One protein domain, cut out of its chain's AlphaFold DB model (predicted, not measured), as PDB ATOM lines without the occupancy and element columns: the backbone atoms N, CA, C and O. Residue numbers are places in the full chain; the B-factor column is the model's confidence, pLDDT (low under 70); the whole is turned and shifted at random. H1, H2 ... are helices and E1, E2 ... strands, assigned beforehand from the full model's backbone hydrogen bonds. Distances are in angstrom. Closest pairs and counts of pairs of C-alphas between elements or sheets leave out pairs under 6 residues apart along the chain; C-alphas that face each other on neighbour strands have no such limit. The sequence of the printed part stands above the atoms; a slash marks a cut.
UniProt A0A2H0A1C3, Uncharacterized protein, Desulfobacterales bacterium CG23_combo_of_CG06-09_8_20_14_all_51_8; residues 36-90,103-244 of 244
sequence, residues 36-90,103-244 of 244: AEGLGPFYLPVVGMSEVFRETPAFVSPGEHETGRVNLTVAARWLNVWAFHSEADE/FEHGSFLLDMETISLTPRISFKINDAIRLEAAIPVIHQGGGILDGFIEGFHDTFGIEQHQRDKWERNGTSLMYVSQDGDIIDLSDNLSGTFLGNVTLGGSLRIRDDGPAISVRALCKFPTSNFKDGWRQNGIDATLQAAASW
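AT A GLANCE: This is residues 36 to 90 and 103 to 244 of the 244 residues of an uncharacterized protein of Desulfobacterales bacterium CG23_combo_of_CG06-09_8_20_14_all_51_8 (UniProt A0A2H0A1C3). One long, twisted antiparallel sheet curls round the short helix H1 like an open trough, with the long strands E1 and E2 running along most of its length. Beside E2 the sheet is made of shorter pieces: E5 and E6 at one end, E4 and E7 next, and E3 with the meander E8, E9 and E10 at the other end; H2 lies away from the sheet. The printed part has 197 residues with two named helices and ten named strands, in the order H1, E1 to E4, H2, E5 to E10, and its class is mixed, helices and strands. It is loose, with a radius of gyration of the C-alphas of 20.8 A and spans of 61 by 42 by 29 A.

IN THESE COORDINATES: H1, residues 45 to 55, begins at C-alpha 45 (162.222, 111.764, 167.076) and is 15.0 A long. E1, residues 70 to 84, is 45.7 A long, and E2, residues 108 to 124, is 47.9 A long, from C-alpha 108 (162.907, 112.142, 153.391). E3 is residues 129 to 134, E4 residues 137 to 141, and H2, residues 146 to 156, is 15.5 A long. E5 is residues 172 to 176, E6 residues 182 to 184 and E7 residues 191 to 194. E8, residues 198 to 206, is 25.1 A long, E9, residues 211 to 219, 26.0 A, and E10, residues 235 to 243, 26.1 A, ending at C-alpha 243 (146.893, 108.397, 193.824).

HOW THE PARTS SIT: H1 is on the branched sheet, which curls round it; the closest C-alphas of H1 and E2 are those of Arg 54 and Ser 116, 5.8 A apart. In both H1 and H2 every O i to N i+4 pair is within hydrogen-bond range. E1 lies on one side of E2, with N 77 and O 116 2.8 A apart. On the other side of E2 the pairing is staggered: E5, with N 109 and O 174 at 2.8 A; E4, with N 115 and O 139 at 2.9 A; and E3, in a hairpin with E2, with N 123 and O 131 at 2.8 A. E2 bends by 54 degrees at residue 111, and E3 runs on into E4 at 35 degrees. E6 forms a hairpin with E5, N 183 and O 175 being 2.8 A apart, and E7 is the antiparallel neighbour of E4, with N 138 and O 193 at 2.8 A. E8 lies on the other side of E3 from E2, with N 134 and O 198 2.8 A apart, and E8, E9 and E10 form a meander, each strand the antiparallel neighbour of the one before: N 203 and O 214 of E8 and E9 are 2.8 A apart, N 215 and O 239 of E9 and E10 2.8 A. H2 is not on the sheet and is apart from H1.

THE WHOLE: The C-alphas farthest apart, those of Gly 180 and Asp 208, are 63.2 A apart. Residues 91 to 102, in the link from E1 to E2, are not printed, and C-alphas 90 and 103 are 12.6 A apart across this cut. The links H1 to E1, H2 to E5 and E9 to E10 are long. The mean pLDDT of the printed part is 76.4; residues 36 to 66, 86 to 90, 103 to 106, 143 to 144 and 226 to 231 are under 70.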
ATOM      1  N   ALA A  36     173.533 110.604 165.457       41.94
ATOM      2  CA  ALA A  36     173.423 109.753 164.289       41.94
ATOM      3  C   ALA A  36     174.334 110.371 163.225       41.94
ATOM      4  O   ALA A  36     173.910 111.209 162.429       41.94
ATOM      5  N   GLU A  37     175.625 110.047 163.288       36.44
ATOM      6  CA  GLU A  37     176.564 110.371 162.218       36.44
ATOM      7  C   GLU A  37     175.983 109.815 160.906       36.44
ATOM      8  O   GLU A  37     175.838 108.605 160.756       36.44
ATOM      9  N   GLY A  38     175.568 110.705 159.996       42.69
ATOM     10  CA  GLY A  38     175.094 110.349 158.652       42.69
ATOM     11  C   GLY A  38     173.641 110.693 158.293       42.69
ATOM     12  O   GLY A  38     173.300 110.570 157.124       42.69
ATOM     13  N   LEU A  39     172.794 111.160 159.224       39.28
ATOM     14  CA  LEU A  39     171.378 111.497 158.925       39.28
ATOM     15  C   LEU A  39     171.097 112.999 158.717       39.28
ATOM     16  O   LEU A  39     169.947 113.410 158.564       39.28
ATOM     17  N   GLY A  40     172.135 113.840 158.708       40.62
ATOM     18  CA  GLY A  40     171.958 115.291 158.603       40.62
ATOM     19  C   GLY A  40     171.331 115.917 159.864       40.62
ATOM     20  O   GLY A  40     171.253 115.271 160.908       40.62
ATOM     21  N   PRO A  41     170.917 117.199 159.827       37.38
ATOM     22  CA  PRO A  41     170.426 117.938 161.000       37.38
ATOM     23  C   PRO A  41     169.062 117.462 161.535       37.38
ATOM     24  O   PRO A  41     168.584 117.989 162.541       37.38
ATOM     25  N   PHE A  42     168.438 116.465 160.902       43.53
ATOM     26  CA  PHE A  42     167.181 115.876 161.342       43.53
ATOM     27  C   PHE A  42     167.434 114.653 162.230       43.53
ATOM     28  O   PHE A  42     167.609 113.528 161.771       43.53
ATOM     29  N   TYR A  43     167.360 114.864 163.545       48.22
ATOM     30  CA  TYR A  43     166.902 113.800 164.435       48.22
ATOM     31  C   TYR A  43     165.466 113.496 164.015       48.22
ATOM     32  O   TYR A  43     164.649 114.410 164.022       48.22
ATOM     33  N   LEU A  44     165.135 112.261 163.639       46.69
ATOM     34  CA  LEU A  44     163.744 111.821 163.515       46.69
ATOM     35  C   LEU A  44     163.287 111.326 164.899       46.69
ATOM     36  O   LEU A  44     163.330 110.118 165.154       46.69
ATOM     37  N   PRO A  45     162.814 112.204 165.815       45.41
ATOM     38  CA  PRO A  45     162.222 111.764 167.076       45.41
ATOM     39  C   PRO A  45     161.013 110.862 166.831       45.41
ATOM     40  O   PRO A  45     160.591 110.170 167.741       45.41
ATOM     41  N   VAL A  46     160.469 110.846 165.613       41.62
ATOM     42  CA  VAL A  46     159.314 110.058 165.192       41.62
ATOM     43  C   VAL A  46     159.590 108.548 165.228       41.62
ATOM     44  O   VAL A  46     158.753 107.786 165.713       41.62
ATOM     45  N   VAL A  47     160.784 108.104 164.818       46.34
ATOM     46  CA  VAL A  47     161.169 106.681 164.910       46.34
ATOM     47  C   VAL A  47     161.359 106.289 166.377       46.34
ATOM     48  O   VAL A  47     160.790 105.291 166.820       46.34
ATOM     49  N   GLY A  48     162.017 107.143 167.169       48.88
ATOM     50  CA  GLY A  48     162.111 106.969 168.623       48.88
ATOM     51  C   GLY A  48     160.752 107.043 169.340       48.88
ATOM     52  O   GLY A  48     160.523 106.317 170.301       48.88
ATOM     53  N   MET A  49     159.803 107.853 168.857       51.25
ATOM     54  CA  MET A  49     158.429 107.922 169.366       51.25
ATOM     55  C   MET A  49     157.682 106.622 169.098       51.25
ATOM     56  O   MET A  49     156.934 106.182 169.965       51.25
ATOM     57  N   SER A  50     157.906 105.979 167.948       54.59
ATOM     58  CA  SER A  50     157.339 104.657 167.670       54.59
ATOM     59  C   SER A  50     157.844 103.598 168.650       54.59
ATOM     60  O   SER A  50     157.070 102.757 169.101       54.59
ATOM     61  N   GLU A  51     159.104 103.682 169.070       56.09
ATOM     62  CA  GLU A  51     159.696 102.773 170.054       56.09
ATOM     63  C   GLU A  51     159.212 103.061 171.478       56.09
ATOM     64  O   GLU A  51     158.774 102.145 172.175       56.09
ATOM     65  N   VAL A  52     159.155 104.334 171.883       57.22
ATOM     66  CA  VAL A  52     158.494 104.768 173.127       57.22
ATOM     67  C   VAL A  52     157.062 104.249 173.177       57.22
ATOM     68  O   VAL A  52     156.603 103.726 174.197       57.22
ATOM     69  N   PHE A  53     156.351 104.365 172.063       59.72
ATOM     70  CA  PHE A  53     154.984 103.913 171.931       59.72
ATOM     71  C   PHE A  53     154.863 102.390 172.083       59.72
ATOM     72  O   PHE A  53     153.960 101.915 172.772       59.72
ATOM     73  N   ARG A  54     155.799 101.617 171.522       58.66
ATOM     74  CA  ARG A  54     155.845 100.148 171.647       58.66
ATOM     75  C   ARG A  54     156.140  99.698 173.082       58.66
ATOM     76  O   ARG A  54     155.486  98.775 173.571       58.66
ATOM     77  N   GLU A  55     157.054 100.374 173.773       57.09
ATOM     78  CA  GLU A  55     157.680  99.857 175.000       57.09
ATOM     79  C   GLU A  55     157.178 100.501 176.308       57.09
ATOM     80  O   GLU A  55     157.484 100.007 177.396       57.09
ATOM     81  N   THR A  56     156.365 101.568 176.263       56.78
ATOM     82  CA  THR A  56     155.910 102.237 177.499       56.78
ATOM     83  C   THR A  56     155.094 101.274 178.376       56.78
ATOM     84  O   THR A  56     154.055 100.769 177.951       56.78
ATOM     85  N   PRO A  57     155.469 101.003 179.633       56.78
ATOM     86  CA  PRO A  57     154.699 100.122 180.505       56.78
ATOM     87  C   PRO A  57     153.340 100.744 180.860       56.78
ATOM     88  O   PRO A  57     153.271 101.890 181.291       56.78
ATOM     89  N   ALA A  58     152.248  99.980 180.755       54.09
ATOM     90  CA  ALA A  58     150.966 100.414 181.314       54.09
ATOM     91  C   ALA A  58     151.061 100.479 182.851       54.09
ATOM     92  O   ALA A  58     151.665  99.600 183.484       54.09
ATOM     93  N   PHE A  59     150.477 101.514 183.456       48.31
ATOM     94  CA  PHE A  59     150.303 101.588 184.904       48.31
ATOM     95  C   PHE A  59     149.087 100.752 185.301       48.31
ATOM     96  O   PHE A  59     148.001 100.918 184.748       48.31
ATOM     97  N   VAL A  60     149.264  99.865 186.275       51.75
ATOM     98  CA  VAL A  60     148.156  99.114 186.872       51.75
ATOM     99  C   VAL A  60     147.715  99.854 188.127       51.75
ATOM    100  O   VAL A  60     148.552 100.208 188.960       51.75
ATOM    101  N   SER A  61     146.409 100.076 188.280       47.38
ATOM    102  CA  SER A  61     145.862 100.728 189.469       47.38
ATOM    103  C   SER A  61     146.236  99.946 190.746       47.38
ATOM    104  O   SER A  61     146.174  98.710 190.752       47.38
ATOM    105  N   PRO A  62     146.595 100.626 191.853       46.06
ATOM    106  CA  PRO A  62     146.905  99.971 193.128       46.06
ATOM    107  C   PRO A  62     145.763  99.102 193.683       46.06
ATOM    108  O   PRO A  62     146.022  98.171 194.441       46.06
ATOM    109  N   GLY A  63     144.511  99.391 193.302       51.03
ATOM    110  CA  GLY A  63     143.307  98.743 193.833       51.03
ATOM    111  C   GLY A  63     142.849  97.479 193.104       51.03
ATOM    112  O   GLY A  63     141.865  96.870 193.517       51.03
ATOM    113  N   GLU A  64     143.515  97.073 192.025       55.78
ATOM    114  CA  GLU A  64     143.125  95.877 191.281       55.78
ATOM    115  C   GLU A  64     143.985  94.678 191.710       55.78
ATOM    116  O   GLU A  64     145.207  94.779 191.826       55.78
ATOM    117  N   HIS A  65     143.323  93.541 191.942       62.50
ATOM    118  CA  HIS A  65     143.853  92.187 192.173       62.50
ATOM    119  C   HIS A  65     143.892  91.678 193.627       62.50
ATOM    120  O   HIS A  65     144.464  92.274 194.545       62.50
ATOM    121  N   GLU A  66     143.300  90.495 193.793       68.00
ATOM    122  CA  GLU A  66     143.332  89.673 195.002       68.00
ATOM    123  C   GLU A  66     144.683  88.954 195.124       68.00
ATOM    124  O   GLU A  66     145.259  88.499 194.130       68.00
ATOM    125  N   THR A  67     145.191  88.853 196.350       81.56
ATOM    126  CA  THR A  67     146.429  88.132 196.665       81.56
ATOM    127  C   THR A  67     146.334  86.666 196.232       81.56
ATOM    128  O   THR A  67     145.307  86.017 196.423       81.56
ATOM    129  N   GLY A  68     147.407  86.138 195.636       79.75
ATOM    130  CA  GLY A  68     147.483  84.741 195.198       79.75
ATOM    131  C   GLY A  68     146.828  84.439 193.845       79.75
ATOM    132  O   GLY A  68     146.847  83.285 193.421       79.75
ATOM    133  N   ARG A  69     146.282  85.439 193.136       77.56
ATOM    134  CA  ARG A  69     145.738  85.265 191.778       77.56
ATOM    135  C   ARG A  69     146.674  85.808 190.699       77.56
ATOM    136  O   ARG A  69     147.269  86.878 190.840       77.56
ATOM    137  N   VAL A  70     146.760  85.062 189.599       85.12
ATOM    138  CA  VAL A  70     147.414  85.485 188.356       85.12
ATOM    139  C   VAL A  70     146.433  86.333 187.552       85.12
ATOM    140  O   VAL A  70     145.272  85.959 187.401       85.12
ATOM    141  N   ASN A  71     146.894  87.463 187.022       83.62
ATOM    142  CA  ASN A  71     146.099  88.335 186.166       83.62
ATOM    143  C   ASN A  71     146.777  88.501 184.815       83.62
ATOM    144  O   ASN A  71     147.976  88.759 184.754       83.62
ATOM    145  N   LEU A  72     145.984  88.399 183.753       86.75
ATOM    146  CA  LEU A  72     146.395  88.683 182.387       86.75
ATOM    147  C   LEU A  72     145.765  90.007 181.950       86.75
ATOM    148  O   LEU A  72     144.552  90.180 182.034       86.75
ATOM    149  N   THR A  73     146.589  90.940 181.495       84.31
ATOM    150  CA  THR A  73     146.167  92.193 180.858       84.31
ATOM    151  C   THR A  73     146.782  92.253 179.471       84.31
ATOM    152  O   THR A  73     147.903  91.793 179.284       84.31
ATOM    153  N   VAL A  74     146.081  92.831 178.502       83.62
ATOM    154  CA  VAL A  74     146.641  93.117 177.179       83.62
ATOM    155  C   VAL A  74     146.496  94.610 176.939       83.62
ATOM    156  O   VAL A  74     145.389  95.137 177.007       83.62
ATOM    157  N   ALA A  75     147.612  95.295 176.698       82.81
ATOM    158  CA  ALA A  75     147.590  96.668 176.207       82.81
ATOM    159  C   ALA A  75     147.641  96.638 174.680       82.81
ATOM    160  O   ALA A  75     148.514  95.980 174.125       82.81
ATOM    161  N   ALA A  76     146.720  97.335 174.018       83.69
ATOM    162  CA  ALA A  76     146.775  97.565 172.582       83.69
ATOM    163  C   ALA A  76     147.149  99.022 172.336       83.69
ATOM    164  O   ALA A  76     146.618  99.926 172.984       83.69
ATOM    165  N   ARG A  77     148.089  99.237 171.427       83.12
ATOM    166  CA  ARG A  77     148.601 100.549 171.066       83.12
ATOM    167  C   ARG A  77     148.704 100.622 169.561       83.12
ATOM    168  O   ARG A  77     149.219  99.700 168.946       83.12
ATOM    169  N   TRP A  78     148.230 101.713 168.990       84.19
ATOM    170  CA  TRP A  78     148.297 101.981 167.567       84.19
ATOM    171  C   TRP A  78     148.920 103.352 167.263       84.19
ATOM    172  O   TRP A  78     148.520 104.354 167.856       84.19
ATOM    173  N   LEU A  79     149.894 103.373 166.358       82.88
ATOM    174  CA  LEU A  79     150.575 104.565 165.872       82.88
ATOM    175  C   LEU A  79     150.538 104.556 164.347       82.88
ATOM    176  O   LEU A  79     150.888 103.555 163.732       82.88
ATOM    177  N   ASN A  80     150.189 105.689 163.756       83.69
ATOM    178  CA  ASN A  80     150.371 105.954 162.337       83.69
ATOM    179  C   ASN A  80     151.198 107.229 162.190       83.69
ATOM    180  O   ASN A  80     151.042 108.174 162.967       83.69
ATOM    181  N   VAL A  81     152.124 107.202 161.243       82.12
ATOM    182  CA  VAL A  81     153.062 108.273 160.959       82.12
ATOM    183  C   VAL A  81     153.045 108.514 159.463       82.12
ATOM    184  O   VAL A  81     153.366 107.614 158.698       82.12
ATOM    185  N   TRP A  82     152.750 109.755 159.092       81.44
ATOM    186  CA  TRP A  82     152.962 110.300 157.760       81.44
ATOM    187  C   TRP A  82     153.858 111.529 157.896       81.44
ATOM    188  O   TRP A  82     153.494 112.489 158.582       81.44
ATOM    189  N   ALA A  83     155.043 111.492 157.298       80.06
ATOM    190  CA  ALA A  83     155.960 112.619 157.276       80.06
ATOM    191  C   ALA A  83     156.778 112.612 155.985       80.06
ATOM    192  O   ALA A  83     157.367 111.601 155.620       80.06
ATOM    193  N   PHE A  84     156.857 113.756 155.320       76.31
ATOM    194  CA  PHE A  84     157.654 113.932 154.113       76.31
ATOM    195  C   PHE A  84     158.312 115.312 154.122       76.31
ATOM    196  O   PHE A  84     157.888 116.213 154.855       76.31
ATOM    197  N   HIS A  85     159.369 115.469 153.336       73.25
ATOM    198  CA  HIS A  85     160.052 116.745 153.171       73.25
ATOM    199  C   HIS A  85     159.269 117.680 152.230       73.25
ATOM    200  O   HIS A  85     158.954 117.309 151.105       73.25
ATOM    201  N   SER A  86     158.971 118.901 152.686       53.50
ATOM    202  CA  SER A  86     158.036 119.828 152.026       53.50
ATOM    203  C   SER A  86     158.506 120.401 150.689       53.50
ATOM    204  O   SER A  86     157.675 120.872 149.929       53.50
ATOM    205  N   GLU A  87     159.806 120.381 150.376       55.47
ATOM    206  CA  GLU A  87     160.269 120.818 149.046       55.47
ATOM    207  C   GLU A  87     159.913 119.800 147.942       55.47
ATOM    208  O   GLU A  87     159.964 120.128 146.758       55.47
ATOM    209  N   ALA A  88     159.448 118.601 148.320       52.12
ATOM    210  CA  ALA A  88     158.813 117.623 147.438       52.12
ATOM    211  C   ALA A  88     157.281 117.819 147.393       52.12
ATOM    212  O   ALA A  88     156.508 116.917 147.709       52.12
ATOM    213  N   ASP A  89     156.824 119.022 147.026       52.00
ATOM    214  CA  ASP A  89     155.394 119.370 146.905       52.00
ATOM    215  C   ASP A  89     154.650 118.564 145.814       52.00
ATOM    216  O   ASP A  89     153.414 118.567 145.753       52.00
ATOM    217  N   GLU A  90     155.376 117.843 144.959       57.56
ATOM    218  CA  GLU A  90     154.820 116.826 144.069       57.56
ATOM    219  C   GLU A  90     155.191 115.422 144.569       57.56
ATOM    220  O   GLU A  90     156.300 115.229 145.069       57.56
ATOM    221  N   PHE A 103     167.219 115.954 144.481       61.59
ATOM    222  CA  PHE A 103     167.188 115.685 145.901       61.59
ATOM    223  C   PHE A 103     168.274 116.460 146.629       61.59
ATOM    224  O   PHE A 103     169.464 116.281 146.368       61.59
ATOM    225  N   GLU A 104     167.872 117.274 147.596       66.69
ATOM    226  CA  GLU A 104     168.818 117.849 148.538       66.69
ATOM    227  C   GLU A 104     169.012 116.910 149.730       66.69
ATOM    228  O   GLU A 104     168.085 116.229 150.190       66.69
ATOM    229  N   HIS A 105     170.241 116.889 150.246       65.69
ATOM    230  CA  HIS A 105     170.563 116.237 151.508       65.69
ATOM    231  C   HIS A 105     169.561 116.658 152.595       65.69
ATOM    232  O   HIS A 105     169.374 117.846 152.865       65.69
ATOM    233  N   GLY A 106     168.951 115.666 153.247       64.12
ATOM    234  CA  GLY A 106     167.905 115.883 154.248       64.12
ATOM    235  C   GLY A 106     166.474 115.741 153.722       64.12
ATOM    236  O   GLY A 106     165.546 115.828 154.525       64.12
ATOM    237  N   SER A 107     166.276 115.468 152.427       76.81
ATOM    238  CA  SER A 107     164.979 115.016 151.907       76.81
ATOM    239  C   SER A 107     164.638 113.628 152.457       76.81
ATOM    240  O   SER A 107     165.509 112.757 152.540       76.81
ATOM    241  N   PHE A 108     163.377 113.413 152.838       79.19
ATOM    242  CA  PHE A 108     162.907 112.142 153.391       79.19
ATOM    243  C   PHE A 108     161.418 111.896 153.135       79.19
ATOM    244  O   PHE A 108     160.636 112.832 152.950       79.19
ATOM    245  N   LEU A 109     161.041 110.624 153.220       79.88
ATOM    246  CA  LEU A 109     159.674 110.130 153.288       79.88
ATOM    247  C   LEU A 109     159.584 109.044 154.361       79.88
ATOM    248  O   LEU A 109     160.394 108.119 154.406       79.88
ATOM    249  N   LEU A 110     158.573 109.163 155.211       82.75
ATOM    250  CA  LEU A 110     158.220 108.210 156.244       82.75
ATOM    251  C   LEU A 110     156.702 108.009 156.233       82.75
ATOM    252  O   LEU A 110     155.956 108.879 156.680       82.75
ATOM    253  N   ASP A 111     156.270 106.843 155.769       82.94
ATOM    254  CA  ASP A 111     154.902 106.349 155.927       82.94
ATOM    255  C   ASP A 111     154.949 105.023 156.666       82.94
ATOM    256  O   ASP A 111     155.573 104.057 156.219       82.94
ATOM    257  N   MET A 112     154.350 104.983 157.846       83.50
ATOM    258  CA  MET A 112     154.401 103.798 158.678       83.50
ATOM    259  C   MET A 112     153.215 103.734 159.620       83.50
ATOM    260  O   MET A 112     152.914 104.659 160.374       83.50
ATOM    261  N   GLU A 113     152.636 102.551 159.693       85.19
ATOM    262  CA  GLU A 113     151.683 102.156 160.704       85.19
ATOM    263  C   GLU A 113     152.300 101.088 161.612       85.19
ATOM    264  O   GLU A 113     153.052 100.204 161.202       85.19
ATOM    265  N   THR A 114     152.031 101.183 162.906       83.31
ATOM    266  CA  THR A 114     152.480 100.214 163.898       83.31
ATOM    267  C   THR A 114     151.357  99.939 164.879       83.31
ATOM    268  O   THR A 114     150.868 100.839 165.560       83.31
ATOM    269  N   ILE A 115     151.026  98.665 165.049       85.94
ATOM    270  CA  ILE A 115     150.228  98.188 166.173       85.94
ATOM    271  C   ILE A 115     151.108  97.374 167.122       85.94
ATOM    272  O   ILE A 115     151.878  96.511 166.714       85.94
ATOM    273  N   SER A 116     150.999  97.645 168.416       86.56
ATOM    274  CA  SER A 116     151.643  96.875 169.471       86.56
ATOM    275  C   SER A 116     150.585  96.288 170.393       86.56
ATOM    276  O   SER A 116     149.717  96.991 170.913       86.56
ATOM    277  N   LEU A 117     150.672  94.980 170.603       88.44
ATOM    278  CA  LEU A 117     149.903  94.239 171.585       88.44
ATOM    279  C   LEU A 117     150.858  93.765 172.672       88.44
ATOM    280  O   LEU A 117     151.778  92.998 172.414       88.44
ATOM    281  N   THR A 118     150.639  94.188 173.910       88.75
ATOM    282  CA  THR A 118     151.488  93.815 175.043       88.75
ATOM    283  C   THR A 118     150.703  92.996 176.064       88.75
ATOM    284  O   THR A 118     150.155  93.557 177.022       88.75
ATOM    285  N   PRO A 119     150.637  91.665 175.894       89.56
ATOM    286  CA  PRO A 119     150.294  90.757 176.972       89.56
ATOM    287  C   PRO A 119     151.184  90.978 178.195       89.56
ATOM    288  O   PRO A 119     152.412  91.049 178.107       89.56
ATOM    289  N   ARG A 120     150.543  91.061 179.355       88.62
ATOM    290  CA  ARG A 120     151.168  91.215 180.660       88.62
ATOM    291  C   ARG A 120     150.539  90.245 181.633       88.62
ATOM    292  O   ARG A 120     149.331  90.280 181.857       88.62
ATOM    293  N   ILE A 121     151.377  89.434 182.254       90.25
ATOM    294  CA  ILE A 121     150.990  88.580 183.365       90.25
ATOM    295  C   ILE A 121     151.477  89.242 184.646       90.25
ATOM    296  O   ILE A 121     152.613  89.703 184.721       90.25
ATOM    297  N   SER A 122     150.619  89.298 185.657       88.81
ATOM    298  CA  SER A 122     150.986  89.795 186.978       88.81
ATOM    299  C   SER A 122     150.502  88.869 188.083       88.81
ATOM    300  O   SER A 122     149.459  88.221 187.970       88.81
ATOM    301  N   PHE A 123     151.277  88.803 189.158       89.31
ATOM    302  CA  PHE A 123     150.991  87.991 190.331       89.31
ATOM    303  C   PHE A 123     151.187  88.827 191.591       89.31
ATOM    304  O   PHE A 123     152.254  89.401 191.819       89.31
ATOM    305  N   LYS A 124     150.145  88.911 192.417       87.62
ATOM    306  CA  LYS A 124     150.182  89.634 193.689       87.62
ATOM    307  C   LYS A 124     150.570  88.664 194.806       87.62
ATOM    308  O   LYS A 124     149.781  87.790 195.159       87.62
ATOM    309  N   ILE A 125     151.781  88.826 195.342       90.56
ATOM    310  CA  ILE A 125     152.322  87.978 196.416       90.56
ATOM    311  C   ILE A 125     151.588  88.260 197.729       90.56
ATOM    312  O   ILE A 125     151.236  87.338 198.456       90.56
ATOM    313  N   ASN A 126     151.374  89.541 198.029       88.31
ATOM    314  CA  ASN A 126     150.626  90.026 199.186       88.31
ATOM    315  C   ASN A 126     150.092  91.436 198.892       88.31
ATOM    316  O   ASN A 126     150.238  91.947 197.781       88.31
ATOM    317  N   ASP A 127     149.496  92.097 199.882       83.12
ATOM    318  CA  ASP A 127     148.927  93.436 199.698       83.12
ATOM    319  C   ASP A 127     149.945  94.540 199.399       83.12
ATOM    320  O   ASP A 127     149.562  95.610 198.933       83.12
ATOM    321  N   ALA A 128     151.236  94.286 199.599       85.81
ATOM    322  CA  ALA A 128     152.301  95.226 199.287       85.81
ATOM    323  C   ALA A 128     153.024  94.905 197.973       85.81
ATOM    324  O   ALA A 128     153.396  95.831 197.261       85.81
ATOM    325  N   ILE A 129     153.225  93.628 197.635       89.69
ATOM    326  CA  ILE A 129     154.154  93.204 196.580       89.69
ATOM    327  C   ILE A 129     153.420  92.556 195.407       89.69
ATOM    328  O   ILE A 129     152.667  91.591 195.565       89.69
ATOM    329  N   ARG A 130     153.731  93.033 194.199       88.44
ATOM    330  CA  ARG A 130     153.293  92.456 192.924       88.44
ATOM    331  C   ARG A 130     154.497  92.201 192.027       88.44
ATOM    332  O   ARG A 130     155.359  93.063 191.927       88.44
ATOM    333  N   LEU A 131     154.520  91.058 191.355       92.88
ATOM    334  CA  LEU A 131     155.453  90.753 190.272       92.88
ATOM    335  C   LEU A 131     154.727  90.775 188.931       92.88
ATOM    336  O   LEU A 131     153.519  90.532 188.869       92.88
ATOM    337  N   GLU A 132     155.456  91.041 187.857       90.19
ATOM    338  CA  GLU A 132     154.905  91.060 186.508       90.19
ATOM    339  C   GLU A 132     155.931  90.700 185.434       90.19
ATOM    340  O   GLU A 132     157.134  90.890 185.602       90.19
ATOM    341  N   ALA A 133     155.412  90.216 184.311       93.06
ATOM    342  CA  ALA A 133     156.136  89.991 183.075       93.06
ATOM    343  C   ALA A 133     155.286  90.494 181.904       93.06
ATOM    344  O   ALA A 133     154.067  90.307 181.900       93.06
ATOM    345  N   ALA A 134     155.912  91.123 180.918       90.81
ATOM    346  CA  ALA A 134     155.254  91.613 179.716       90.81
ATOM    347  C   ALA A 134     156.060  91.247 178.473       90.81
ATOM    348  O   ALA A 134     157.289  91.311 178.494       90.81
ATOM    349  N   ILE A 135     155.353  90.872 177.410       91.56
ATOM    350  CA  ILE A 135     155.944  90.477 176.130       91.56
ATOM    351  C   ILE A 135     155.231  91.278 175.039       91.56
ATOM    352  O   ILE A 135     154.061  91.002 174.779       91.56
ATOM    353  N   PRO A 136     155.866  92.289 174.435       90.12
ATOM    354  CA  PRO A 136     155.268  93.022 173.334       90.12
ATOM    355  C   PRO A 136     155.310  92.195 172.045       90.12
ATOM    356  O   PRO A 136     156.330  91.606 171.697       90.12
ATOM    357  N   VAL A 137     154.196  92.183 171.323       90.44
ATOM    358  CA  VAL A 137     154.085  91.733 169.935       90.44
ATOM    359  C   VAL A 137     153.790  92.971 169.107       90.44
ATOM    360  O   VAL A 137     152.810  93.669 169.362       90.44
ATOM    361  N   ILE A 138     154.655  93.274 168.157       87.50
ATOM    362  CA  ILE A 138     154.613  94.496 167.362       87.50
ATOM    363  C   ILE A 138     154.390  94.078 165.920       87.50
ATOM    364  O   ILE A 138     155.097  93.217 165.415       87.50
ATOM    365  N   HIS A 139     153.416  94.678 165.261       87.25
ATOM    366  CA  HIS A 139     153.259  94.585 163.824       87.25
ATOM    367  C   HIS A 139     153.464  95.974 163.238       87.25
ATOM    368  O   HIS A 139     152.829  96.931 163.681       87.25
ATOM    369  N   GLN A 140     154.389  96.074 162.296       85.88
ATOM    370  CA  GLN A 140     154.708  97.283 161.557       85.88
ATOM    371  C   GLN A 140     154.396  97.020 160.087       85.88
ATOM    372  O   GLN A 140     154.688  95.939 159.579       85.88
ATOM    373  N   GLY A 141     153.773  97.984 159.430       83.19
ATOM    374  CA  GLY A 141     153.360  97.887 158.038       83.19
ATOM    375  C   GLY A 141     152.647  99.165 157.621       83.19
ATOM    376  O   GLY A 141     152.842 100.206 158.243       83.19
ATOM    377  N   GLY A 142     151.807  99.077 156.598       78.06
ATOM    378  CA  GLY A 142     150.979 100.177 156.121       78.06
ATOM    379  C   GLY A 142     149.510  99.792 156.058       78.06
ATOM    380  O   GLY A 142     149.180  98.609 155.930       78.06
ATOM    381  N   GLY A 143     148.621 100.785 156.079       67.81
ATOM    382  CA  GLY A 143     147.323 100.643 155.423       67.81
ATOM    383  C   GLY A 143     146.117 100.143 156.178       67.81
ATOM    384  O   GLY A 143     145.038 100.058 155.596       67.81
ATOM    385  N   ILE A 144     146.218  99.789 157.451       68.00
ATOM    386  CA  ILE A 144     145.026  99.354 158.181       68.00
ATOM    387  C   ILE A 144     144.038 100.524 158.305       68.00
ATOM    388  O   ILE A 144     142.825 100.296 158.260       68.00
ATOM    389  N   LEU A 145     144.523 101.768 158.415       73.62
ATOM    390  CA  LEU A 145     143.674 102.946 158.635       73.62
ATOM    391  C   LEU A 145     143.757 104.052 157.580       73.62
ATOM    392  O   LEU A 145     143.074 105.062 157.744       73.62
ATOM    393  N   ASP A 146     144.467 103.854 156.474       75.50
ATOM    394  CA  ASP A 146     144.580 104.831 155.381       75.50
ATOM    395  C   ASP A 146     143.222 105.378 154.938       75.50
ATOM    396  O   ASP A 146     142.977 106.581 154.992       75.50
ATOM    397  N   GLY A 147     142.284 104.487 154.605       77.50
ATOM    398  CA  GLY A 147     140.946 104.896 154.173       77.50
ATOM    399  C   GLY A 147     140.125 105.591 155.268       77.50
ATOM    400  O   GLY A 147     139.274 106.423 154.962       77.50
ATOM    401  N   PHE A 148     140.371 105.279 156.546       81.06
ATOM    402  CA  PHE A 148     139.721 105.971 157.663       81.06
ATOM    403  C   PHE A 148     140.286 107.384 157.849       81.06
ATOM    404  O   PHE A 148     139.511 108.317 158.054       81.06
ATOM    405  N   ILE A 149     141.611 107.545 157.766       77.38
ATOM    406  CA  ILE A 149     142.299 108.836 157.896       77.38
ATOM    407  C   ILE A 149     141.908 109.754 156.738       77.38
ATOM    408  O   ILE A 149     141.478 110.880 156.977       77.38
ATOM    409  N   GLU A 150     141.968 109.252 155.503       81.12
ATOM    410  CA  GLU A 150     141.560 110.012 154.323       81.12
ATOM    411  C   GLU A 150     140.091 110.437 154.420       81.12
ATOM    412  O   GLU A 150     139.777 111.616 154.272       81.12
ATOM    413  N   GLY A 151     139.192 109.508 154.769       84.12
ATOM    414  CA  GLY A 151     137.771 109.816 154.931       84.12
ATOM    415  C   GLY A 151     137.486 110.802 156.068       84.12
ATOM    416  O   GLY A 151     136.575 111.627 155.960       84.12
ATOM    417  N   PHE A 152     138.260 110.759 157.157       84.06
ATOM    418  CA  PHE A 152     138.203 111.762 158.217       84.06
ATOM    419  C   PHE A 152     138.636 113.135 157.688       84.06
ATOM    420  O   PHE A 152     137.898 114.104 157.862       84.06
ATOM    421  N   HIS A 153     139.773 113.225 156.996       84.94
ATOM    422  CA  HIS A 153     140.238 114.468 156.382       84.94
ATOM    423  C   HIS A 153     139.199 115.056 155.422       84.94
ATOM    424  O   HIS A 153     138.819 116.216 155.585       84.94
ATOM    425  N   ASP A 154     138.639 114.241 154.528       88.56
ATOM    426  CA  ASP A 154     137.597 114.660 153.588       88.56
ATOM    427  C   ASP A 154     136.345 115.176 154.316       88.56
ATOM    428  O   ASP A 154     135.755 116.187 153.932       88.56
ATOM    429  N   THR A 155     135.953 114.517 155.414       91.56
ATOM    430  CA  THR A 155     134.781 114.904 156.219       91.56
ATOM    431  C   THR A 155     134.963 116.268 156.888       91.56
ATOM    432  O   THR A 155     133.998 117.021 157.029       91.56
ATOM    433  N   PHE A 156     136.187 116.591 157.309       91.19
ATOM    434  CA  PHE A 156     136.503 117.834 158.018       91.19
ATOM    435  C   PHE A 156     137.161 118.900 157.129       91.19
ATOM    436  O   PHE A 156     137.481 119.978 157.628       91.19
ATOM    437  N   GLY A 157     137.322 118.637 155.827       86.19
ATOM    438  CA  GLY A 157     137.961 119.553 154.878       86.19
ATOM    439  C   GLY A 157     139.445 119.788 155.168       86.19
ATOM    440  O   GLY A 157     139.946 120.885 154.930       86.19
ATOM    441  N   ILE A 158     140.123 118.791 155.737       84.25
ATOM    442  CA  ILE A 158     141.564 118.812 155.995       84.25
ATOM    443  C   ILE A 158     142.266 118.329 154.722       84.25
ATOM    444  O   ILE A 158     141.824 117.367 154.098       84.25
ATOM    445  N   GLU A 159     143.344 118.997 154.316       83.50
ATOM    446  CA  GLU A 159     144.134 118.560 153.165       83.50
ATOM    447  C   GLU A 159     144.848 117.234 153.462       83.50
ATOM    448  O   GLU A 159     145.344 117.007 154.565       83.50
ATOM    449  N   GLN A 160     144.957 116.367 152.455       77.12
ATOM    450  CA  GLN A 160     145.632 115.072 152.590       77.12
ATOM    451  C   GLN A 160     147.164 115.194 152.652       77.12
ATOM    452  O   GLN A 160     147.849 114.196 152.852       77.12
ATOM    453  N   HIS A 161     147.710 116.407 152.483       76.88
ATOM    454  CA  HIS A 161     149.146 116.696 152.490       76.88
ATOM    455  C   HIS A 161     149.950 115.685 151.664       76.88
ATOM    456  O   HIS A 161     150.854 115.028 152.175       76.88
ATOM    457  N   GLN A 162     149.572 115.553 150.388       75.94
ATOM    458  CA  GLN A 162     150.179 114.662 149.393       75.94
ATOM    459  C   GLN A 162     149.999 113.166 149.651       75.94
ATOM    460  O   GLN A 162     150.248 112.400 148.730       75.94
ATOM    461  N   ARG A 163     149.548 112.731 150.835       76.00
ATOM    462  CA  ARG A 163     149.408 111.311 151.196       76.00
ATOM    463  C   ARG A 163     148.551 110.523 150.204       76.00
ATOM    464  O   ARG A 163     148.855 109.380 149.899       76.00
ATOM    465  N   ASP A 164     147.510 111.155 149.670       77.25
ATOM    466  CA  ASP A 164     146.581 110.602 148.680       77.25
ATOM    467  C   ASP A 164     147.223 110.290 147.320       77.25
ATOM    468  O   ASP A 164     146.612 109.624 146.481       77.25
ATOM    469  N   LYS A 165     148.451 110.763 147.103       76.00
ATOM    470  CA  LYS A 165     149.229 110.534 145.889       76.00
ATOM    471  C   LYS A 165     150.265 109.412 146.024       76.00
ATOM    472  O   LYS A 165     150.926 109.095 145.040       76.00
ATOM    473  N   TRP A 166     150.393 108.817 147.209       73.62
ATOM    474  CA  TRP A 166     151.279 107.686 147.488       73.62
ATOM    475  C   TRP A 166     150.516 106.363 147.452       73.62
ATOM    476  O   TRP A 166     149.283 106.336 147.500       73.62
ATOM    477  N   GLU A 167     151.241 105.245 147.344       74.75
ATOM    478  CA  GLU A 167     150.615 103.925 147.375       74.75
ATOM    479  C   GLU A 167     149.888 103.717 148.709       74.75
ATOM    480  O   GLU A 167     150.489 103.674 149.783       74.75
ATOM    481  N   ARG A 168     148.565 103.555 148.635       75.38
ATOM    482  CA  ARG A 168     147.761 103.219 149.807       75.38
ATOM    483  C   ARG A 168     148.189 101.880 150.364       75.38
ATOM    484  O   ARG A 168     148.334 100.906 149.628       75.38
ATOM    485  N   ASN A 169     148.231 101.802 151.684       75.19
ATOM    486  CA  ASN A 169     148.655 100.611 152.403       75.19
ATOM    487  C   ASN A 169     150.127 100.233 152.218       75.19
ATOM    488  O   ASN A 169     150.523  99.129 152.600       75.19
ATOM    489  N   GLY A 170     150.930 101.152 151.681       78.50
ATOM    490  CA  GLY A 170     152.376 101.038 151.618       78.50
ATOM    491  C   GLY A 170     153.045 101.342 152.958       78.50
ATOM    492  O   GLY A 170     152.462 101.922 153.871       78.50
ATOM    493  N   THR A 171     154.295 100.916 153.095       82.56
ATOM    494  CA  THR A 171     155.195 101.370 154.164       82.56
ATOM    495  C   THR A 171     156.424 101.933 153.489       82.56
ATOM    496  O   THR A 171     157.003 101.251 152.648       82.56
ATOM    497  N   SER A 172     156.837 103.134 153.867       82.69
ATOM    498  CA  SER A 172     157.964 103.812 153.238       82.69
ATOM    499  C   SER A 172     158.916 104.376 154.283       82.69
ATOM    500  O   SER A 172     158.493 105.038 155.230       82.69
ATOM    501  N   LEU A 173     160.212 104.125 154.101       83.81
ATOM    502  CA  LEU A 173     161.293 104.859 154.764       83.81
ATOM    503  C   LEU A 173     162.367 105.109 153.723       83.81
ATOM    504  O   LEU A 173     163.162 104.221 153.418       83.81
ATOM    505  N   MET A 174     162.383 106.328 153.209       81.75
ATOM    506  CA  MET A 174     163.339 106.759 152.203       81.75
ATOM    507  C   MET A 174     163.979 108.062 152.657       81.75
ATOM    508  O   MET A 174     163.312 108.916 153.244       81.75
ATOM    509  N   TYR A 175     165.277 108.218 152.423       82.06
ATOM    510  CA  TYR A 175     165.977 109.468 152.700       82.06
ATOM    511  C   TYR A 175     167.196 109.646 151.803       82.06
ATOM    512  O   TYR A 175     167.737 108.684 151.261       82.06
ATOM    513  N   VAL A 176     167.642 110.893 151.686       80.31
ATOM    514  CA  VAL A 176     168.820 111.268 150.901       80.31
ATOM    515  C   VAL A 176     170.006 111.447 151.840       80.31
ATOM    516  O   VAL A 176     169.952 112.241 152.786       80.31
ATOM    517  N   SER A 177     171.064 110.674 151.600       79.06
ATOM    518  CA  SER A 177     172.283 110.674 152.405       79.06
ATOM    519  C   SER A 177     173.064 111.990 152.265       79.06
ATOM    520  O   SER A 177     172.767 112.838 151.423       79.06
ATOM    521  N   GLN A 178     174.098 112.168 153.091       73.25
ATOM    522  CA  GLN A 178     175.022 113.308 152.971       73.25
ATOM    523  C   GLN A 178     175.745 113.364 151.625       73.25
ATOM    524  O   GLN A 178     176.082 114.454 151.167       73.25
ATOM    525  N   ASP A 179     175.945 112.208 150.995       79.50
ATOM    526  CA  ASP A 179     176.622 112.080 149.709       79.50
ATOM    527  C   ASP A 179     175.652 112.238 148.519       79.50
ATOM    528  O   ASP A 179     176.079 112.209 147.368       79.50
ATOM    529  N   GLY A 180     174.355 112.453 148.790       74.75
ATOM    530  CA  GLY A 180     173.304 112.592 147.777       74.75
ATOM    531  C   GLY A 180     172.693 111.266 147.316       74.75
ATOM    532  O   GLY A 180     171.826 111.269 146.447       74.75
ATOM    533  N   ASP A 181     173.109 110.140 147.900       79.25
ATOM    534  CA  ASP A 181     172.547 108.828 147.579       79.25
ATOM    535  C   ASP A 181     171.132 108.683 148.150       79.25
ATOM    536  O   ASP A 181     170.878 109.015 149.311       79.25
ATOM    537  N   ILE A 182     170.226 108.111 147.359       79.69
ATOM    538  CA  ILE A 182     168.896 107.716 147.825       79.69
ATOM    539  C   ILE A 182     169.022 106.388 148.571       79.69
ATOM    540  O   ILE A 182     169.472 105.383 148.016       79.69
ATOM    541  N   ILE A 183     168.598 106.380 149.830       81.25
ATOM    542  CA  ILE A 183     168.532 105.188 150.666       81.25
ATOM    543  C   ILE A 183     167.068 104.815 150.860       81.25
ATOM    544  O   ILE A 183     166.328 105.533 151.531       81.25
ATOM    545  N   ASP A 184     166.675 103.667 150.309       83.00
ATOM    546  CA  ASP A 184     165.354 103.074 150.495       83.00
ATOM    547  C   ASP A 184     165.434 101.861 151.434       83.00
ATOM    548  O   ASP A 184     166.164 100.895 151.193       83.00
ATOM    549  N   LEU A 185     164.696 101.926 152.543       80.81
ATOM    550  CA  LEU A 185     164.602 100.871 153.550       80.81
ATOM    551  C   LEU A 185     163.200 100.251 153.628       80.81
ATOM    552  O   LEU A 185     162.964  99.432 154.519       80.81
ATOM    553  N   SER A 186     162.292 100.611 152.719       79.88
ATOM    554  CA  SER A 186     160.859 100.289 152.757       79.88
ATOM    555  C   SER A 186     160.579  98.784 152.882       79.88
ATOM    556  O   SER A 186     159.817  98.365 153.759       79.88
ATOM    557  N   ASP A 187     161.305  97.954 152.127       76.75
ATOM    558  CA  ASP A 187     161.186  96.486 152.154       76.75
ATOM    559  C   ASP A 187     161.519  95.848 153.515       76.75
ATOM    560  O   ASP A 187     161.074  94.741 153.822       76.75
ATOM    561  N   ASN A 188     162.302  96.530 154.355       71.31
ATOM    562  CA  ASN A 188     162.774  95.998 155.636       71.31
ATOM    563  C   ASN A 188     161.932  96.453 156.838       71.31
ATOM    564  O   ASN A 188     162.224  96.063 157.972       71.31
ATOM    565  N   LEU A 189     160.907  97.282 156.619       75.94
ATOM    566  CA  LEU A 189     160.091  97.869 157.689       75.94
ATOM    567  C   LEU A 189     158.906  96.996 158.089       75.94
ATOM    568  O   LEU A 189     158.515  96.974 159.258       75.94
ATOM    569  N   SER A 190     158.310  96.315 157.114       83.25
ATOM    570  CA  SER A 190     157.072  95.575 157.316       83.25
ATOM    571  C   SER A 190     157.322  94.224 157.967       83.25
ATOM    572  O   SER A 190     158.200  93.460 157.566       83.25
ATOM    573  N   GLY A 191     156.516  93.881 158.964       86.62
ATOM    574  CA  GLY A 191     156.588  92.578 159.600       86.62
ATOM    575  C   GLY A 191     155.970  92.523 160.984       86.62
ATOM    576  O   GLY A 191     155.492  93.509 161.544       86.62
ATOM    577  N   THR A 192     155.996  91.318 161.547       88.62
ATOM    578  CA  THR A 192     155.601  91.064 162.930       88.62
ATOM    579  C   THR A 192     156.817  90.643 163.731       88.62
ATOM    580  O   THR A 192     157.531  89.706 163.372       88.62
ATOM    581  N   PHE A 193     157.004  91.310 164.857       87.75
ATOM    582  CA  PHE A 193     158.171  91.201 165.704       87.75
ATOM    583  C   PHE A 193     157.749  90.954 167.146       87.75
ATOM    584  O   PHE A 193     156.711  91.425 167.617       87.75
ATOM    585  N   LEU A 194     158.577  90.213 167.864       89.38
ATOM    586  CA  LEU A 194     158.548  90.205 169.315       89.38
ATOM    587  C   LEU A 194     159.445  91.342 169.782       89.38
ATOM    588  O   LEU A 194     160.591  91.431 169.348       89.38
ATOM    589  N   GLY A 195     158.913  92.199 170.647       86.81
ATOM    590  CA  GLY A 195     159.702  93.227 171.311       86.81
ATOM    591  C   GLY A 195     160.420  92.682 172.544       86.81
ATOM    592  O   GLY A 195     160.505  91.471 172.784       86.81
ATOM    593  N   ASN A 196     160.951  93.593 173.350       87.62
ATOM    594  CA  ASN A 196     161.754  93.218 174.504       87.62
ATOM    595  C   ASN A 196     160.890  92.767 175.686       87.62
ATOM    596  O   ASN A 196     159.957  93.446 176.117       87.62
ATOM    597  N   VAL A 197     161.223  91.613 176.263       91.56
ATOM    598  CA  VAL A 197     160.551  91.119 177.462       91.56
ATOM    599  C   VAL A 197     160.899  92.035 178.625       91.56
ATOM    600  O   VAL A 197     162.067  92.310 178.898       91.56
ATOM    601  N   THR A 198     159.872  92.470 179.348       91.25
ATOM    602  CA  THR A 198     160.031  93.270 180.561       91.25
ATOM    603  C   THR A 198     159.588  92.463 181.769       91.25
ATOM    604  O   THR A 198     158.460  91.971 181.804       91.25
ATOM    605  N   LEU A 199     160.444  92.373 182.782       94.00
ATOM    606  CA  LEU A 199     160.090  91.857 184.102       94.00
ATOM    607  C   LEU A 199     160.010  93.007 185.094       94.00
ATOM    608  O   LEU A 199     160.734  93.993 184.974       94.00
ATOM    609  N   GLY A 200     159.144  92.887 186.090       91.56
ATOM    610  CA  GLY A 200     158.951  93.965 187.041       91.56
ATOM    611  C   GLY A 200     158.416  93.535 188.388       91.56
ATOM    612  O   GLY A 200     157.863  92.448 188.563       91.56
ATOM    613  N   GLY A 201     158.573  94.444 189.340       90.50
ATOM    614  CA  GLY A 201     158.022  94.344 190.677       90.50
ATOM    615  C   GLY A 201     157.472  95.688 191.127       90.50
ATOM    616  O   GLY A 201     158.073  96.727 190.873       90.50
ATOM    617  N   SER A 202     156.325  95.682 191.796       88.75
ATOM    618  CA  SER A 202     155.749  96.862 192.441       88.75
ATOM    619  C   SER A 202     155.641  96.639 193.943       88.75
ATOM    620  O   SER A 202     155.250  95.556 194.379       88.75
ATOM    621  N   LEU A 203     155.957  97.677 194.712       89.50
ATOM    622  CA  LEU A 203     155.816  97.739 196.158       89.50
ATOM    623  C   LEU A 203     154.891  98.904 196.523       89.50
ATOM    624  O   LEU A 203     155.188 100.064 196.240       89.50
ATOM    625  N   ARG A 204     153.776  98.605 197.184       87.88
ATOM    626  CA  ARG A 204     152.919  99.606 197.820       87.88
ATOM    627  C   ARG A 204     153.572 100.046 199.126       87.88
ATOM    628  O   ARG A 204     153.787  99.231 200.017       87.88
ATOM    629  N   ILE A 205     153.895 101.331 199.208       89.75
ATOM    630  CA  ILE A 205     154.534 101.956 200.369       89.75
ATOM    631  C   ILE A 205     153.482 102.365 201.396       89.75
ATOM    632  O   ILE A 205     153.702 102.235 202.595       89.75
ATOM    633  N   ARG A 206     152.344 102.876 200.916       84.06
ATOM    634  CA  ARG A 206     151.303 103.471 201.753       84.06
ATOM    635  C   ARG A 206     149.931 103.338 201.099       84.06
ATOM    636  O   ARG A 206     149.838 103.434 199.876       84.06
ATOM    637  N   ASP A 207     148.886 103.153 201.901       81.31
ATOM    638  CA  ASP A 207     147.483 103.093 201.465       81.31
ATOM    639  C   ASP A 207     146.492 103.883 202.346       81.31
ATOM    640  O   ASP A 207     145.307 103.937 202.026       81.31
ATOM    641  N   ASP A 208     146.961 104.543 203.406       80.06
ATOM    642  CA  ASP A 208     146.175 105.333 204.359       80.06
ATOM    643  C   ASP A 208     146.276 106.848 204.071       80.06
ATOM    644  O   ASP A 208     146.861 107.629 204.824       80.06
ATOM    645  N   GLY A 209     145.740 107.287 202.932       79.88
ATOM    646  CA  GLY A 209     145.864 108.659 202.416       79.88
ATOM    647  C   GLY A 209     146.054 108.624 200.898       79.88
ATOM    648  O   GLY A 209     145.429 107.773 200.266       79.88
ATOM    649  N   PRO A 210     146.920 109.460 200.282       82.12
ATOM    650  CA  PRO A 210     147.372 109.137 198.935       82.12
ATOM    651  C   PRO A 210     148.016 107.751 198.965       82.12
ATOM    652  O   PRO A 210     148.970 107.519 199.712       82.12
ATOM    653  N   ALA A 211     147.502 106.828 198.159       79.44
ATOM    654  CA  ALA A 211     148.138 105.539 197.968       79.44
ATOM    655  C   ALA A 211     149.454 105.766 197.219       79.44
ATOM    656  O   ALA A 211     149.448 106.333 196.127       79.44
ATOM    657  N   ILE A 212     150.570 105.339 197.811       84.81
ATOM    658  CA  ILE A 212     151.913 105.493 197.247       84.81
ATOM    659  C   ILE A 212     152.453 104.117 196.887       84.81
ATOM    660  O   ILE A 212     152.436 103.190 197.702       84.81
ATOM    661  N   SER A 213     152.997 103.994 195.684       83.25
ATOM    662  CA  SER A 213     153.681 102.787 195.232       83.25
ATOM    663  C   SER A 213     154.953 103.123 194.477       83.25
ATOM    664  O   SER A 213     155.004 104.119 193.760       83.25
ATOM    665  N   VAL A 214     155.943 102.247 194.592       86.94
ATOM    666  CA  VAL A 214     157.138 102.236 193.751       86.94
ATOM    667  C   VAL A 214     157.127 100.996 192.869       86.94
ATOM    668  O   VAL A 214     156.578  99.961 193.242       86.94
ATOM    669  N   ARG A 215     157.732 101.087 191.693       85.31
ATOM    670  CA  ARG A 215     157.815 100.000 190.721       85.31
ATOM    671  C   ARG A 215     159.191  99.992 190.089       85.31
ATOM    672  O   ARG A 215     159.656 101.031 189.637       85.31
ATOM    673  N   ALA A 216     159.801  98.821 190.034       88.62
ATOM    674  CA  ALA A 216     161.026  98.575 189.296       88.62
ATOM    675  C   ALA A 216     160.715  97.684 188.092       88.62
ATOM    676  O   ALA A 216     159.970  96.710 188.214       88.62
ATOM    677  N   LEU A 217     161.283  98.024 186.941       86.75
ATOM    678  CA  LEU A 217     161.168  97.276 185.697       86.75
ATOM    679  C   LEU A 217     162.561  97.029 185.133       86.75
ATOM    680  O   LEU A 217     163.424  97.900 185.225       86.75
ATOM    681  N   CYS A 218     162.756  95.861 184.540       90.75
ATOM    682  CA  CYS A 218     163.952  95.499 183.801       90.75
ATOM    683  C   CYS A 218     163.534  94.980 182.425       90.75
ATOM    684  O   CYS A 218     162.778  94.007 182.333       90.75
ATOM    685  N   LYS A 219     164.003  95.650 181.377       90.25
ATOM    686  CA  LYS A 219     163.850  95.259 179.979       90.25
ATOM    687  C   LYS A 219     165.035  94.384 179.590       90.25
ATOM    688  O   LYS A 219     166.172  94.729 179.900       90.25
ATOM    689  N   PHE A 220     164.778  93.278 178.907       89.75
ATOM    690  CA  PHE A 220     165.812  92.361 178.436       89.75
ATOM    691  C   PHE A 220     165.898  92.367 176.909       89.75
ATOM    692  O   PHE A 220     164.854  92.488 176.267       89.75
ATOM    693  N   PRO A 221     167.098  92.179 176.332       90.19
ATOM    694  CA  PRO A 221     167.338  92.258 174.894       90.19
ATOM    695  C   PRO A 221     166.871  90.986 174.169       90.19
ATOM    696  O   PRO A 221     167.666  90.172 173.703       90.19
ATOM    697  N   THR A 222     165.562  90.750 174.167       90.62
ATOM    698  CA  THR A 222     164.927  89.559 173.579       90.62
ATOM    699  C   THR A 222     164.216  89.858 172.269       90.62
ATOM    700  O   THR A 222     163.647  88.944 171.672       90.62
ATOM    701  N   SER A 223     164.187  91.125 171.859       87.50
ATOM    702  CA  SER A 223     163.545  91.543 170.625       87.50
ATOM    703  C   SER A 223     164.200  90.867 169.422       87.50
ATOM    704  O   SER A 223     165.427  90.752 169.348       87.50
ATOM    705  N   ASN A 224     163.379  90.431 168.467       86.25
ATOM    706  CA  ASN A 224     163.856  89.995 167.153       86.25
ATOM    707  C   ASN A 224     163.759  91.105 166.095       86.25
ATOM    708  O   ASN A 224     164.146  90.891 164.947       86.25
ATOM    709  N   PHE A 225     163.257  92.279 166.480       77.38
ATOM    710  CA  PHE A 225     163.311  93.476 165.660       77.38
ATOM    711  C   PHE A 225     164.756  93.981 165.601       77.38
ATOM    712  O   PHE A 225     165.403  94.159 166.636       77.38
ATOM    713  N   LYS A 226     165.271  94.203 164.390       68.31
ATOM    714  CA  LYS A 226     166.575  94.840 164.200       68.31
ATOM    715  C   LYS A 226     166.385  96.350 164.293       68.31
ATOM    716  O   LYS A 226     166.013  96.976 163.308       68.31
ATOM    717  N   ASP A 227     166.629  96.918 165.470       64.81
ATOM    718  CA  ASP A 227     166.713  98.370 165.606       64.81
ATOM    719  C   ASP A 227     168.095  98.878 165.151       64.81
ATOM    720  O   ASP A 227     169.122  98.226 165.355       64.81
ATOM    721  N   GLY A 228     168.123 100.039 164.493       57.09
ATOM    722  CA  GLY A 228     169.365 100.750 164.163       57.09
ATOM    723  C   GLY A 228     169.928 101.554 165.342       57.09
ATOM    724  O   GLY A 228     171.006 102.134 165.239       57.09
ATOM    725  N   TRP A 229     169.212 101.589 166.469       60.09
ATOM    726  CA  TRP A 229     169.399 102.556 167.554       60.09
ATOM    727  C   TRP A 229     170.027 101.956 168.817       60.09
ATOM    728  O   TRP A 229     170.117 102.629 169.842       60.09
ATOM    729  N   ARG A 230     170.493 100.702 168.748       64.38
ATOM    730  CA  ARG A 230     171.115  99.952 169.854       64.38
ATOM    731  C   ARG A 230     170.218  99.856 171.093       64.38
ATOM    732  O   ARG A 230     170.719  99.792 172.215       64.38
ATOM    733  N   GLN A 231     168.903  99.821 170.903       64.50
ATOM    734  CA  GLN A 231     167.937  99.763 172.005       64.50
ATOM    735  C   GLN A 231     167.637  98.340 172.471       64.50
ATOM    736  O   GLN A 231     167.019  98.146 173.524       64.50
ATOM    737  N   ASN A 232     168.137  97.337 171.753       74.62
ATOM    738  CA  ASN A 232     168.180  95.943 172.173       74.62
ATOM    739  C   ASN A 232     169.230  95.695 173.280       74.62
ATOM    740  O   ASN A 232     170.106  94.837 173.161       74.62
ATOM    741  N   GLY A 233     169.164  96.488 174.351       80.75
ATOM    742  CA  GLY A 233     169.996  96.407 175.548       80.75
ATOM    743  C   GLY A 233     169.177  96.113 176.806       80.75
ATOM    744  O   GLY A 233     167.952  95.970 176.764       80.75
ATOM    745  N   ILE A 234     169.874  96.009 177.938       85.31
ATOM    746  CA  ILE A 234     169.230  95.917 179.251       85.31
ATOM    747  C   ILE A 234     168.945  97.329 179.751       85.31
ATOM    748  O   ILE A 234     169.887  98.086 179.978       85.31
ATOM    749  N   ASP A 235     167.675  97.624 180.020       85.38
ATOM    750  CA  ASP A 235     167.265  98.881 180.651       85.38
ATOM    751  C   ASP A 235     166.610  98.611 181.999       85.38
ATOM    752  O   ASP A 235     165.800  97.694 182.139       85.38
ATOM    753  N   ALA A 236     166.914  99.452 182.985       85.88
ATOM    754  CA  ALA A 236     166.258  99.435 184.283       85.88
ATOM    755  C   ALA A 236     165.488 100.740 184.496       85.88
ATOM    756  O   ALA A 236     166.011 101.832 184.284       85.88
ATOM    757  N   THR A 237     164.241 100.640 184.948       82.25
ATOM    758  CA  THR A 237     163.395 101.801 185.238       82.25
ATOM    759  C   THR A 237     162.860 101.717 186.655       82.25
ATOM    760  O   THR A 237     162.351 100.677 187.073       82.25
ATOM    761  N   LEU A 238     162.919 102.835 187.376       82.81
ATOM    762  CA  LEU A 238     162.248 103.020 188.655       82.81
ATOM    763  C   LEU A 238     161.137 104.059 188.488       82.81
ATOM    764  O   LEU A 238     161.361 105.143 187.959       82.81
ATOM    765  N   GLN A 239     159.936 103.722 188.937       82.81
ATOM    766  CA  GLN A 239     158.758 104.579 188.875       82.81
ATOM    767  C   GLN A 239     158.167 104.717 190.275       82.81
ATOM    768  O   GLN A 239     158.171 103.766 191.055       82.81
ATOM    769  N   ALA A 240     157.619 105.888 190.580       81.38
ATOM    770  CA  ALA A 240     156.809 106.118 191.767       81.38
ATOM    771  C   ALA A 240     155.468 106.715 191.341       81.38
ATOM    772  O   ALA A 240     155.404 107.506 190.402       81.38
ATOM    773  N   ALA A 241     154.398 106.328 192.025       78.44
ATOM    774  CA  ALA A 241     153.059 106.841 191.786       78.44
ATOM    775  C   ALA A 241     152.383 107.167 193.116       78.44
ATOM    776  O   ALA A 241     152.541 106.428 194.090       78.44
ATOM    777  N   ALA A 242     151.622 108.259 193.124       78.56
ATOM    778  CA  ALA A 242     150.724 108.643 194.202       78.56
ATOM    779  C   ALA A 242     149.317 108.845 193.621       78.56
ATOM    780  O   ALA A 242     149.169 109.500 192.589       78.56
ATOM    781  N   SER A 243     148.294 108.279 194.258       75.19
ATOM    782  CA  SER A 243     146.893 108.397 193.824       75.19
ATOM    783  C   SER A 243     145.969 108.693 195.000       75.19
ATOM    784  O   SER A 243     146.177 108.124 196.071       75.19
ATOM    785  N   TRP A 244     144.964 109.541 194.780       79.44
ATOM    786  CA  TRP A 244     143.974 109.997 195.767       79.44
ATOM    787  C   TRP A 244     142.614 109.345 195.520       79.44
ATOM    788  O   TRP A 244     142.291 109.107 194.331       79.44
TER     789      TRP A 244